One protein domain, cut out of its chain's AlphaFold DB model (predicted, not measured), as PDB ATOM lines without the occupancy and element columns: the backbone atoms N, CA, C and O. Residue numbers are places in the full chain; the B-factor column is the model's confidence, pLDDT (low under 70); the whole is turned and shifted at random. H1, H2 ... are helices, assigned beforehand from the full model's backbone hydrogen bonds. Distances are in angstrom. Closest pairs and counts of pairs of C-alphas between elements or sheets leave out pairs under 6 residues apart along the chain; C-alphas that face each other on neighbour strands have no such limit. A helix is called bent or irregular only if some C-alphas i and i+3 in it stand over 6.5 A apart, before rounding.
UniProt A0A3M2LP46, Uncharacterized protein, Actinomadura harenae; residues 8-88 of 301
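This is residues 8 to 88 of the 301 residues of an uncharacterized protein of Actinomadura harenae (UniProt A0A3M2LP46). A long helix, H5, crosses one side of a cluster of four shorter helices, and its residues 83 to 86 run on past its contacts with them. H3 and H4 make the middle of the cluster, with H1 on their side away from H5 and H2 across the end where H3 begins and H4 ends. The printed part has 81 residues, with five named helices, H1 to H5 in that order, and no named strand; the class is all helix. The whole is compact, with a radius of gyration of the C-alphas of 11.7 A and spans of 37 by 26 by 21 A.

Start at H1, residues 8 to 14, which touches H3, residues 32 to 39, at a shallow tilt of 9 degrees, opposite ways; the closest C-alphas, of Val 9 and Ala 39, are 7.4 A apart. H1 only just touches residues 45 to 49 of H4, residues 44 to 55, with 3 pairs of C-alphas within 8 A, the closest those of Val 9 and Ala 45, 6.4 A apart. Next look at H2, residues 18 to 29, which only just touches H3 with 3 pairs within 8 A, the closest those of Lys 21 and Phe 32, 6.6 A apart. Residues 28 to 29 of H2 touch residues 74 to 79 of H5, residues 67 to 86; the lines are about perpendicular at 85 degrees, and the C-alphas of Phe 29 and Lys 75 come closest, at 5.2 A. H3 and H4 are the hub, touching four helices each. They touch each other at a steep tilt of 49 degrees, opposite ways, closest at the C-alphas of Ala 39 and Ala 45, 4.5 A apart. H4 touches residues 67 to 74 of H5, closest at the C-alphas of Ser 50 and Asp 67, 4.8 A apart. H1 and H5 are apart. In H1, H3, H4 and H5 every O i to N i+4 pair is within hydrogen-bond range; in H2, 7 of 8 are.

Find C-alpha 8 at (27.598, 46.078, 97.253), where H1 begins. H2 spans 14.4 A and is irregular, with C-alphas 26 and 29 7.5 A apart; H3 spans 10.8 A. Find C-alpha 44 at (39.542, 50.043, 99.422); from there H4 runs 16.3 A to C-alpha 55. H5 runs 28.2 A from C-alpha 67 to C-alpha 86 at (43.524, 68.085, 109.985).

The C-alphas of Leu 62 and Gly 88 are the two farthest apart, at 38.3 A. The printed part has no cut. The links H1 to H2, H2 to H3 and H3 to H4 are tight; the link H4 to H5, 11 residues, is long. The mean pLDDT of the printed part is 78.2; look for values under 70 at residue 40, residues 58 to 60 and residues 85 to 88.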
ATOM      1  N   SER A   8      27.766  46.945  96.085       72.25
ATOM      2  CA  SER A   8      27.598  46.078  97.253       72.25
ATOM      3  C   SER A   8      28.127  46.707  98.547       72.25
ATOM      4  O   SER A   8      27.399  46.739  99.536       72.25
ATOM      5  N   VAL A   9      29.342  47.264  98.542       73.31
ATOM      6  CA  VAL A   9      29.969  47.876  99.728       73.31
ATOM      7  C   VAL A   9      29.222  49.139 100.138       73.31
ATOM      8  O   VAL A   9      28.906  49.313 101.310       73.31
ATOM      9  N   ARG A  10      28.820  49.968  99.167       72.38
ATOM     10  CA  ARG A  10      28.026  51.176  99.436       72.38
ATOM     11  C   ARG A  10      26.671  50.855 100.079       72.38
ATOM     12  O   ARG A  10      26.256  51.538 101.007       72.38
ATOM     13  N   ARG A  11      25.993  49.792  99.625       79.19
ATOM     14  CA  ARG A  11      24.735  49.326 100.238       79.19
ATOM     15  C   ARG A  11      24.939  48.785 101.652       79.19
ATOM     16  O   ARG A  11      24.087  49.025 102.497       79.19
ATOM     17  N   LYS A  12      26.039  48.068 101.915       79.31
ATOM     18  CA  LYS A  12      26.368  47.585 103.266       79.31
ATOM     19  C   LYS A  12      26.670  48.745 104.214       79.31
ATOM     20  O   LYS A  12      26.119  48.776 105.305       79.31
ATOM     21  N   LEU A  13      27.459  49.722 103.764       79.75
ATOM     22  CA  LEU A  13      27.763  50.925 104.538       79.75
ATOM     23  C   LEU A  13      26.496  51.726 104.874       79.75
ATOM     24  O   LEU A  13      26.313  52.121 106.019       79.75
ATOM     25  N   ALA A  14      25.578  51.892 103.916       79.25
ATOM     26  CA  ALA A  14      24.310  52.592 104.137       79.25
ATOM     27  C   ALA A  14      23.353  51.870 105.107       79.25
ATOM     28  O   ALA A  14      22.468  52.502 105.674       79.25
ATOM     29  N   ARG A  15      23.511  50.552 105.287       82.69
ATOM     30  CA  ARG A  15      22.702  49.733 106.204       82.69
ATOM     31  C   ARG A  15      23.270  49.665 107.623       82.69
ATOM     32  O   ARG A  15      22.639  49.043 108.471       82.69
ATOM     33  N   LEU A  16      24.436  50.263 107.878       80.81
ATOM     34  CA  LEU A  16      25.015  50.302 109.217       80.81
ATOM     35  C   LEU A  16      24.122  51.115 110.156       80.81
ATOM     36  O   LEU A  16      23.842  52.289 109.898       80.81
ATOM     37  N   GLY A  17      23.727  50.502 111.268       82.25
ATOM     38  CA  GLY A  17      23.063  51.215 112.357       82.25
ATOM     39  C   GLY A  17      24.033  52.139 113.099       82.25
ATOM     40  O   GLY A  17      25.252  51.958 113.052       82.25
ATOM     41  N   ASP A  18      23.513  53.113 113.844       81.06
ATOM     42  CA  ASP A  18      24.358  54.099 114.537       81.06
ATOM     43  C   ASP A  18      25.253  53.471 115.616       81.06
ATOM     44  O   ASP A  18      26.392  53.896 115.807       81.06
ATOM     45  N   ARG A  19      24.800  52.374 116.237       82.38
ATOM     46  CA  ARG A  19      25.619  51.561 117.152       82.38
ATOM     47  C   ARG A  19      26.832  50.941 116.454       82.38
ATOM     48  O   ARG A  19      27.927  50.934 117.011       82.38
ATOM     49  N   GLU A  20      26.661  50.443 115.230       81.38
ATOM     50  CA  GLU A  20      27.754  49.847 114.454       81.38
ATOM     51  C   GLU A  20      28.736  50.925 113.976       81.38
ATOM     52  O   GLU A  20      29.949  50.735 114.067       81.38
ATOM     53  N   LYS A  21      28.230  52.095 113.559       80.75
ATOM     54  CA  LYS A  21      29.067  53.260 113.220       80.75
ATOM     55  C   LYS A  21      29.911  53.714 114.415       80.75
ATOM     56  O   LYS A  21      31.117  53.912 114.271       80.75
ATOM     57  N   ALA A  22      29.310  53.818 115.602       79.94
ATOM     58  CA  ALA A  22      30.015  54.186 116.829       79.94
ATOM     59  C   ALA A  22      31.089  53.150 117.210       79.94
ATOM     60  O   ALA A  22      32.200  53.509 117.604       79.94
ATOM     61  N   LYS A  23      30.795  51.858 117.032       83.31
ATOM     62  CA  LYS A  23      31.754  50.772 117.267       83.31
ATOM     63  C   LYS A  23      32.960  50.869 116.328       83.31
ATOM     64  O   LYS A  23      34.096  50.778 116.786       83.31
ATOM     65  N   LEU A  24      32.738  51.122 115.037       83.00
ATOM     66  CA  LEU A  24      33.815  51.325 114.061       83.00
ATOM     67  C   LEU A  24      34.687  52.544 114.402       83.00
ATOM     68  O   LEU A  24      35.917  52.453 114.348       83.00
ATOM     69  N   ALA A  25      34.076  53.647 114.836       79.75
ATOM     70  CA  ALA A  25      34.811  54.818 115.307       79.75
ATOM     71  C   ALA A  25      35.690  54.480 116.527       79.75
ATOM     72  O   ALA A  25      36.880  54.804 116.533       79.75
ATOM     73  N   LYS A  26      35.156  53.733 117.508       82.00
ATOM     74  CA  LYS A  26      35.896  53.275 118.701       82.00
ATOM     75  C   LYS A  26      37.092  52.380 118.356       82.00
ATOM     76  O   LYS A  26      38.120  52.440 119.026       82.00
ATOM     77  N   HIS A  27      37.006  51.586 117.289       81.56
ATOM     78  CA  HIS A  27      38.125  50.761 116.815       81.56
ATOM     79  C   HIS A  27      39.196  51.542 116.030       81.56
ATOM     80  O   HIS A  27      40.249  50.981 115.695       81.56
ATOM     81  N   GLY A  28      38.991  52.845 115.815       78.69
ATOM     82  CA  GLY A  28      39.964  53.746 115.202       78.69
ATOM     83  C   GLY A  28      39.875  53.816 113.680       78.69
ATOM     84  O   GLY A  28      40.848  54.215 113.049       78.69
ATOM     85  N   PHE A  29      38.735  53.440 113.095       78.25
ATOM     86  CA  PHE A  29      38.485  53.569 111.656       78.25
ATOM     87  C   PHE A  29      38.029  54.975 111.233       78.25
ATOM     88  O   PHE A  29      37.789  55.218 110.052       78.25
ATOM     89  N   GLY A  30      37.954  55.907 112.188       72.06
ATOM     90  CA  GLY A  30      37.595  57.298 111.938       72.06
ATOM     91  C   GLY A  30      36.092  57.510 111.726       72.06
ATOM     92  O   GLY A  30      35.288  56.611 111.997       72.06
ATOM     93  N   PRO A  31      35.692  58.715 111.287       72.44
ATOM     94  CA  PRO A  31      34.303  59.008 110.963       72.44
ATOM     95  C   PRO A  31      33.841  58.162 109.773       72.44
ATOM     96  O   PRO A  31      34.632  57.804 108.903       72.44
ATOM     97  N   PHE A  32      32.537  57.896 109.696       74.44
ATOM     98  CA  PHE A  32      31.930  57.087 108.632       74.44
ATOM     99  C   PHE A  32      32.321  57.546 107.213       74.44
ATOM    100  O   PHE A  32      32.544  56.726 106.328       74.44
ATOM    101  N   TYR A  33      32.509  58.852 107.021       70.62
ATOM    102  CA  TYR A  33      32.978  59.433 105.766       70.62
ATOM    103  C   TYR A  33      34.362  58.923 105.318       70.62
ATOM    104  O   TYR A  33      34.573  58.689 104.129       70.62
ATOM    105  N   ALA A  34      35.290  58.681 106.248       71.94
ATOM    106  CA  ALA A  34      36.605  58.131 105.917       71.94
ATOM    107  C   ALA A  34      36.481  56.719 105.317       71.94
ATOM    108  O   ALA A  34      37.198  56.367 104.381       71.94
ATOM    109  N   LEU A  35      35.522  55.925 105.807       75.12
ATOM    110  CA  LEU A  35      35.221  54.592 105.277       75.12
ATOM    111  C   LEU A  35      34.624  54.655 103.866       75.12
ATOM    112  O   LEU A  35      34.982  53.835 103.022       75.12
ATOM    113  N   GLU A  36      33.757  55.629 103.583       76.44
ATOM    114  CA  GLU A  36      33.209  55.842 102.237       76.44
ATOM    115  C   GLU A  36      34.275  56.302 101.238       76.44
ATOM    116  O   GLU A  36      34.319  55.798 100.111       76.44
ATOM    117  N   TYR A  37      35.150  57.220 101.659       73.94
ATOM    118  CA  TYR A  37      36.269  57.692 100.848       73.94
ATOM    119  C   TYR A  37      37.211  56.537 100.507       73.94
ATOM    120  O   TYR A  37      37.427  56.253  99.328       73.94
ATOM    121  N   MET A  38      37.662  55.784 101.516       76.62
ATOM    122  CA  MET A  38      38.495  54.600 101.305       76.62
ATOM    123  C   MET A  38      37.803  53.590 100.388       76.62
ATOM    124  O   MET A  38      38.426  53.089  99.462       76.62
ATOM    125  N   ALA A  39      36.504  53.321 100.565       76.19
ATOM    126  CA  ALA A  39      35.773  52.386  99.706       76.19
ATOM    127  C   ALA A  39      35.783  52.787  98.213       76.19
ATOM    128  O   ALA A  39      35.589  51.923  97.354       76.19
ATOM    129  N   SER A  40      35.944  54.080  97.906       69.94
ATOM    130  CA  SER A  40      36.011  54.618  96.540       69.94
ATOM    131  C   SER A  40      37.399  54.521  95.890       69.94
ATOM    132  O   SER A  40      37.538  54.751  94.687       69.94
ATOM    133  N   GLU A  41      38.424  54.145  96.655       72.00
ATOM    134  CA  GLU A  41      39.765  53.863  96.147       72.00
ATOM    135  C   GLU A  41      39.858  52.439  95.578       72.00
ATOM    136  O   GLU A  41      39.109  51.546  95.975       72.00
ATOM    137  N   GLY A  42      40.814  52.206  94.668       70.19
ATOM    138  CA  GLY A  42      40.915  50.971  93.874       70.19
ATOM    139  C   GLY A  42      40.794  49.669  94.679       70.19
ATOM    140  O   GLY A  42      39.967  48.823  94.343       70.19
ATOM    141  N   ASP A  43      41.550  49.549  95.773       76.31
ATOM    142  CA  ASP A  43      41.542  48.360  96.642       76.31
ATOM    143  C   ASP A  43      40.678  48.521  97.897       76.31
ATOM    144  O   ASP A  43      40.472  47.569  98.660       76.31
ATOM    145  N   GLY A  44      40.156  49.721  98.143       75.88
ATOM    146  CA  GLY A  44      39.542  50.043  99.422       75.88
ATOM    147  C   GLY A  44      38.224  49.319  99.662       75.88
ATOM    148  O   GLY A  44      37.893  49.008 100.800       75.88
ATOM    149  N   ALA A  45      37.521  48.898  98.611       79.25
ATOM    150  CA  ALA A  45      36.340  48.053  98.747       79.25
ATOM    151  C   ALA A  45      36.619  46.721  99.473       79.25
ATOM    152  O   ALA A  45      35.801  46.287 100.284       79.25
ATOM    153  N   ARG A  46      37.775  46.085  99.225       81.25
ATOM    154  CA  ARG A  46      38.177  44.834  99.901       81.25
ATOM    155  C   ARG A  46      38.548  45.083 101.361       81.25
ATOM    156  O   ARG A  46      38.198  44.288 102.233       81.25
ATOM    157  N   LEU A  47      39.219  46.203 101.625       83.06
ATOM    158  CA  LEU A  47      39.588  46.624 102.976       83.06
ATOM    159  C   LEU A  47      38.337  46.869 103.825       83.06
ATOM    160  O   LEU A  47      38.206  46.315 104.913       83.06
ATOM    161  N   ILE A  48      37.373  47.617 103.289       84.81
ATOM    162  CA  ILE A  48      36.124  47.941 103.979       84.81
ATOM    163  C   ILE A  48      35.264  46.696 104.182       84.81
ATOM    164  O   ILE A  48      34.729  46.495 105.267       84.81
ATOM    165  N   ASP A  49      35.181  45.806 103.193       84.06
ATOM    166  CA  ASP A  49      34.449  44.548 103.349       84.06
ATOM    167  C   ASP A  49      35.071  43.637 104.429       84.06
ATOM    168  O   ASP A  49      34.354  42.888 105.085       84.06
ATOM    169  N   SER A  50      36.388  43.724 104.663       83.69
ATOM    170  CA  SER A  50      37.090  43.037 105.766       83.69
ATOM    171  C   SER A  50      36.816  43.680 107.129       83.69
ATOM    172  O   SER A  50      36.592  42.982 108.115       83.69
ATOM    173  N   VAL A  51      36.761  45.015 107.185       85.19
ATOM    174  CA  VAL A  51      36.389  45.762 108.397       85.19
ATOM    175  C   VAL A  51      34.954  45.442 108.817       85.19
ATOM    176  O   VAL A  51      34.707  45.151 109.987       85.19
ATOM    177  N   LEU A  52      34.013  45.430 107.870       86.06
ATOM    178  CA  LEU A  52      32.622  45.077 108.152       86.06
ATOM    179  C   LEU A  52      32.505  43.629 108.645       86.06
ATOM    180  O   LEU A  52      31.842  43.386 109.645       86.06
ATOM    181  N   ALA A  53      33.201  42.679 108.014       84.19
ATOM    182  CA  ALA A  53      33.184  41.270 108.423       84.19
ATOM    183  C   ALA A  53      33.726  41.024 109.848       84.19
ATOM    184  O   ALA A  53      33.296  40.088 110.524       84.19
ATOM    185  N   LEU A  54      34.675  41.843 110.312       82.75
ATOM    186  CA  LEU A  54      35.281  41.689 111.638       82.75
ATOM    187  C   LEU A  54      34.512  42.410 112.747       82.75
ATOM    188  O   LEU A  54      34.414  41.877 113.855       82.75
ATOM    189  N   TYR A  55      33.992  43.607 112.468       83.06
ATOM    190  CA  TYR A  55      33.531  44.524 113.513       83.06
ATOM    191  C   TYR A  55      32.020  44.779 113.517       83.06
ATOM    192  O   TYR A  55      31.518  45.287 114.527       83.06
ATOM    193  N   THR A  56      31.295  44.413 112.453       80.56
ATOM    194  CA  THR A  56      29.855  44.691 112.322       80.56
ATOM    195  C   THR A  56      29.048  43.432 112.031       80.56
ATOM    196  O   THR A  56      29.525  42.472 111.427       80.56
ATOM    197  N   GLU A  57      27.791  43.427 112.467       74.19
ATOM    198  CA  GLU A  57      26.878  42.318 112.196       74.19
ATOM    199  C   GLU A  57      26.382  42.372 110.756       74.19
ATOM    200  O   GLU A  57      26.145  41.336 110.149       74.19
ATOM    201  N   THR A  58      26.303  43.562 110.158       69.56
ATOM    202  CA  THR A  58      26.047  43.775 108.720       69.56
ATOM    203  C   THR A  58      27.087  43.119 107.806       69.56
ATOM    204  O   THR A  58      26.818  42.896 106.621       69.56
ATOM    205  N   GLY A  59      28.265  42.791 108.337       64.50
ATOM    206  CA  GLY A  59      29.345  42.143 107.613       64.50
ATOM    207  C   GLY A  59      29.094  40.689 107.216       64.50
ATOM    208  O   GLY A  59      29.876  40.227 106.395       64.50
ATOM    209  N   ARG A  60      28.050  40.009 107.745       67.31
ATOM    210  CA  ARG A  60      27.720  38.553 107.666       67.31
ATOM    211  C   ARG A  60      28.383  37.766 106.524       67.31
ATOM    212  O   ARG A  60      27.725  37.303 105.595       67.31
ATOM    213  N   ARG A  61      29.695  37.583 106.609       77.19
ATOM    214  CA  ARG A  61      30.486  36.711 105.749       77.19
ATOM    215  C   ARG A  61      31.509  36.009 106.616       77.19
ATOM    216  O   ARG A  61      31.945  36.559 107.627       77.19
ATOM    217  N   LEU A  62      31.894  34.806 106.205       75.75
ATOM    218  CA  LEU A  62      32.967  34.076 106.867       75.75
ATOM    219  C   LEU A  62      34.250  34.914 106.861       75.75
ATOM    220  O   LEU A  62      34.604  35.539 105.849       75.75
ATOM    221  N   ARG A  63      34.912  34.930 108.021       78.12
ATOM    222  CA  ARG A  63      36.195  35.601 108.214       78.12
ATOM    223  C   ARG A  63      37.242  34.902 107.360       78.12
ATOM    224  O   ARG A  63      37.377  33.683 107.403       78.12
ATOM    225  N   ARG A  64      37.964  35.689 106.578       81.56
ATOM    226  CA  ARG A  64      39.114  35.249 105.794       81.56
ATOM    227  C   ARG A  64      40.390  35.477 106.603       81.56
ATOM    228  O   ARG A  64      40.431  36.419 107.395       81.56
ATOM    229  N   PRO A  65      41.441  34.676 106.376       79.94
ATOM    230  CA  PRO A  65      42.726  34.861 107.051       79.94
ATOM    231  C   PRO A  65      43.305  36.270 106.829       79.94
ATOM    232  O   PRO A  65      43.833  36.877 107.759       79.94
ATOM    233  N   ASP A  66      43.087  36.854 105.647       83.94
ATOM    234  CA  ASP A  66      43.588  38.193 105.310       83.94
ATOM    235  C   ASP A  66      42.785  39.345 105.939       83.94
ATOM    236  O   ASP A  66      43.209  40.501 105.869       83.94
ATOM    237  N   ASP A  67      41.618  39.081 106.542       84.06
ATOM    238  CA  ASP A  67      40.720  40.147 107.003       84.06
ATOM    239  C   ASP A  67      41.363  40.990 108.114       84.06
ATOM    240  O   ASP A  67      41.180  42.209 108.148       84.06
ATOM    241  N   ALA A  68      42.161  40.371 108.990       82.69
ATOM    242  CA  ALA A  68      42.871  41.073 110.058       82.69
ATOM    243  C   ALA A  68      43.956  42.012 109.504       82.69
ATOM    244  O   ALA A  68      44.036  43.176 109.906       82.69
ATOM    245  N   ALA A  69      44.740  41.542 108.528       86.50
ATOM    246  CA  ALA A  69      45.760  42.347 107.858       86.50
ATOM    247  C   ALA A  69      45.132  43.498 107.054       86.50
ATOM    248  O   ALA A  69      45.597  44.640 107.106       86.50
ATOM    249  N   ASN A  70      44.021  43.229 106.368       85.31
ATOM    250  CA  ASN A  70      43.264  44.231 105.623       85.31
ATOM    251  C   ASN A  70      42.621  45.276 106.544       85.31
ATOM    252  O   ASN A  70      42.645  46.466 106.232       85.31
ATOM    253  N   ALA A  71      42.107  44.875 107.709       83.81
ATOM    254  CA  ALA A  71      41.586  45.808 108.702       83.81
ATOM    255  C   ALA A  71      42.694  46.664 109.339       83.81
ATOM    256  O   ALA A  71      42.489  47.859 109.551       83.81
ATOM    257  N   ALA A  72      43.882  46.106 109.588       85.38
ATOM    258  CA  ALA A  72      45.030  46.884 110.054       85.38
ATOM    259  C   ALA A  72      45.450  47.945 109.020       85.38
ATOM    260  O   ALA A  72      45.625  49.115 109.368       85.38
ATOM    261  N   ARG A  73      45.501  47.573 107.732       85.12
ATOM    262  CA  ARG A  73      45.755  48.509 106.622       85.12
ATOM    263  C   ARG A  73      44.673  49.584 106.508       85.12
ATOM    264  O   ARG A  73      44.998  50.755 106.331       85.12
ATOM    265  N   ALA A  74      43.399  49.221 106.666       83.44
ATOM    266  CA  ALA A  74      42.290  50.177 106.683       83.44
ATOM    267  C   ALA A  74      42.406  51.173 107.848       83.44
ATOM    268  O   ALA A  74      42.177  52.366 107.674       83.44
ATOM    269  N   LYS A  75      42.818  50.703 109.032       85.00
ATOM    270  CA  LYS A  75      43.042  51.551 110.209       85.00
ATOM    271  C   LYS A  75      44.210  52.517 110.011       85.00
ATOM    272  O   LYS A  75      44.114  53.674 110.409       85.00
ATOM    273  N   GLN A  76      45.297  52.066 109.386       84.50
ATOM    274  CA  GLN A  76      46.426  52.933 109.047       84.50
ATOM    275  C   GLN A  76      46.006  54.026 108.056       84.50
ATOM    276  O   GLN A  76      46.268  55.196 108.310       84.50
ATOM    277  N   ARG A  77      45.262  53.673 106.999       81.69
ATOM    278  CA  ARG A  77      44.730  54.653 106.037       81.69
ATOM    279  C   ARG A  77      43.746  55.633 106.666       81.69
ATOM    280  O   ARG A  77      43.810  56.817 106.370       81.69
ATOM    281  N   ALA A  78      42.883  55.175 107.572       80.38
ATOM    282  CA  ALA A  78      41.974  56.055 108.302       80.38
ATOM    283  C   ALA A  78      42.723  57.093 109.159       80.38
ATOM    284  O   ALA A  78      42.265  58.227 109.285       80.38
ATOM    285  N   ARG A  79      43.878  56.722 109.734       81.00
ATOM    286  CA  ARG A  79      44.749  57.661 110.459       81.00
ATOM    287  C   ARG A  79      45.370  58.679 109.513       81.00
ATOM    288  O   ARG A  79      45.204  59.865 109.754       81.00
ATOM    289  N   THR A  80      45.971  58.230 108.412       80.69
ATOM    290  CA  THR A  80      46.539  59.124 107.391       80.69
ATOM    291  C   THR A  80      45.491  60.092 106.845       80.69
ATOM    292  O   THR A  80      45.733  61.289 106.799       80.69
ATOM    293  N   PHE A  81      44.289  59.601 106.538       74.81
ATOM    294  CA  PHE A  81      43.163  60.424 106.099       74.81
ATOM    295  C   PHE A  81      42.785  61.490 107.133       74.81
ATOM    296  O   PHE A  81      42.536  62.641 106.788       74.81
ATOM    297  N   ARG A  82      42.746  61.125 108.420       72.31
ATOM    298  CA  ARG A  82      42.480  62.078 109.502       72.31
ATOM    299  C   ARG A  82      43.581  63.133 109.595       72.31
ATOM    300  O   ARG A  82      43.262  64.305 109.744       72.31
ATOM    301  N   ASP A  83      44.840  62.725 109.503       76.69
ATOM    302  CA  ASP A  83      45.983  63.630 109.608       76.69
ATOM    303  C   ASP A  83      46.032  64.591 108.400       76.69
ATOM    304  O   ASP A  83      46.262  65.785 108.567       76.69
ATOM    305  N   GLU A  84      45.698  64.116 107.196       72.06
ATOM    306  CA  GLU A  84      45.554  64.943 105.988       72.06
ATOM    307  C   GLU A  84      44.344  65.890 106.038       72.06
ATOM    308  O   GLU A  84      44.416  67.010 105.525       72.06
ATOM    309  N   LEU A  85      43.242  65.474 106.672       67.31
ATOM    310  CA  LEU A  85      42.060  66.310 106.888       67.31
ATOM    311  C   LEU A  85      42.335  67.413 107.920       67.31
ATOM    312  O   LEU A  85      41.958  68.559 107.697       67.31
ATOM    313  N   LEU A  86      43.050  67.097 109.006       66.88
ATOM    314  CA  LEU A  86      43.524  68.085 109.985       66.88
ATOM    315  C   LEU A  86      44.552  69.049 109.379       66.88
ATOM    316  O   LEU A  86      44.562  70.227 109.719       66.88
ATOM    317  N   ALA A  87      45.376  68.571 108.446       69.62
ATOM    318  CA  ALA A  87      46.314  69.395 107.688       69.62
ATOM    319  C   ALA A  87      45.653  70.211 106.555       69.62
ATOM    320  O   ALA A  87      46.358  70.901 105.820       69.62
ATOM    321  N   GLY A  88      44.329  70.107 106.365       55.69
ATOM    322  CA  GLY A  88      43.584  70.840 105.333       55.69
ATOM    323  C   GLY A  88      43.914  70.436 103.890       55.69
ATOM    324  O   GLY A  88      43.589  71.168 102.959       55.69
TER     325      GLY A  88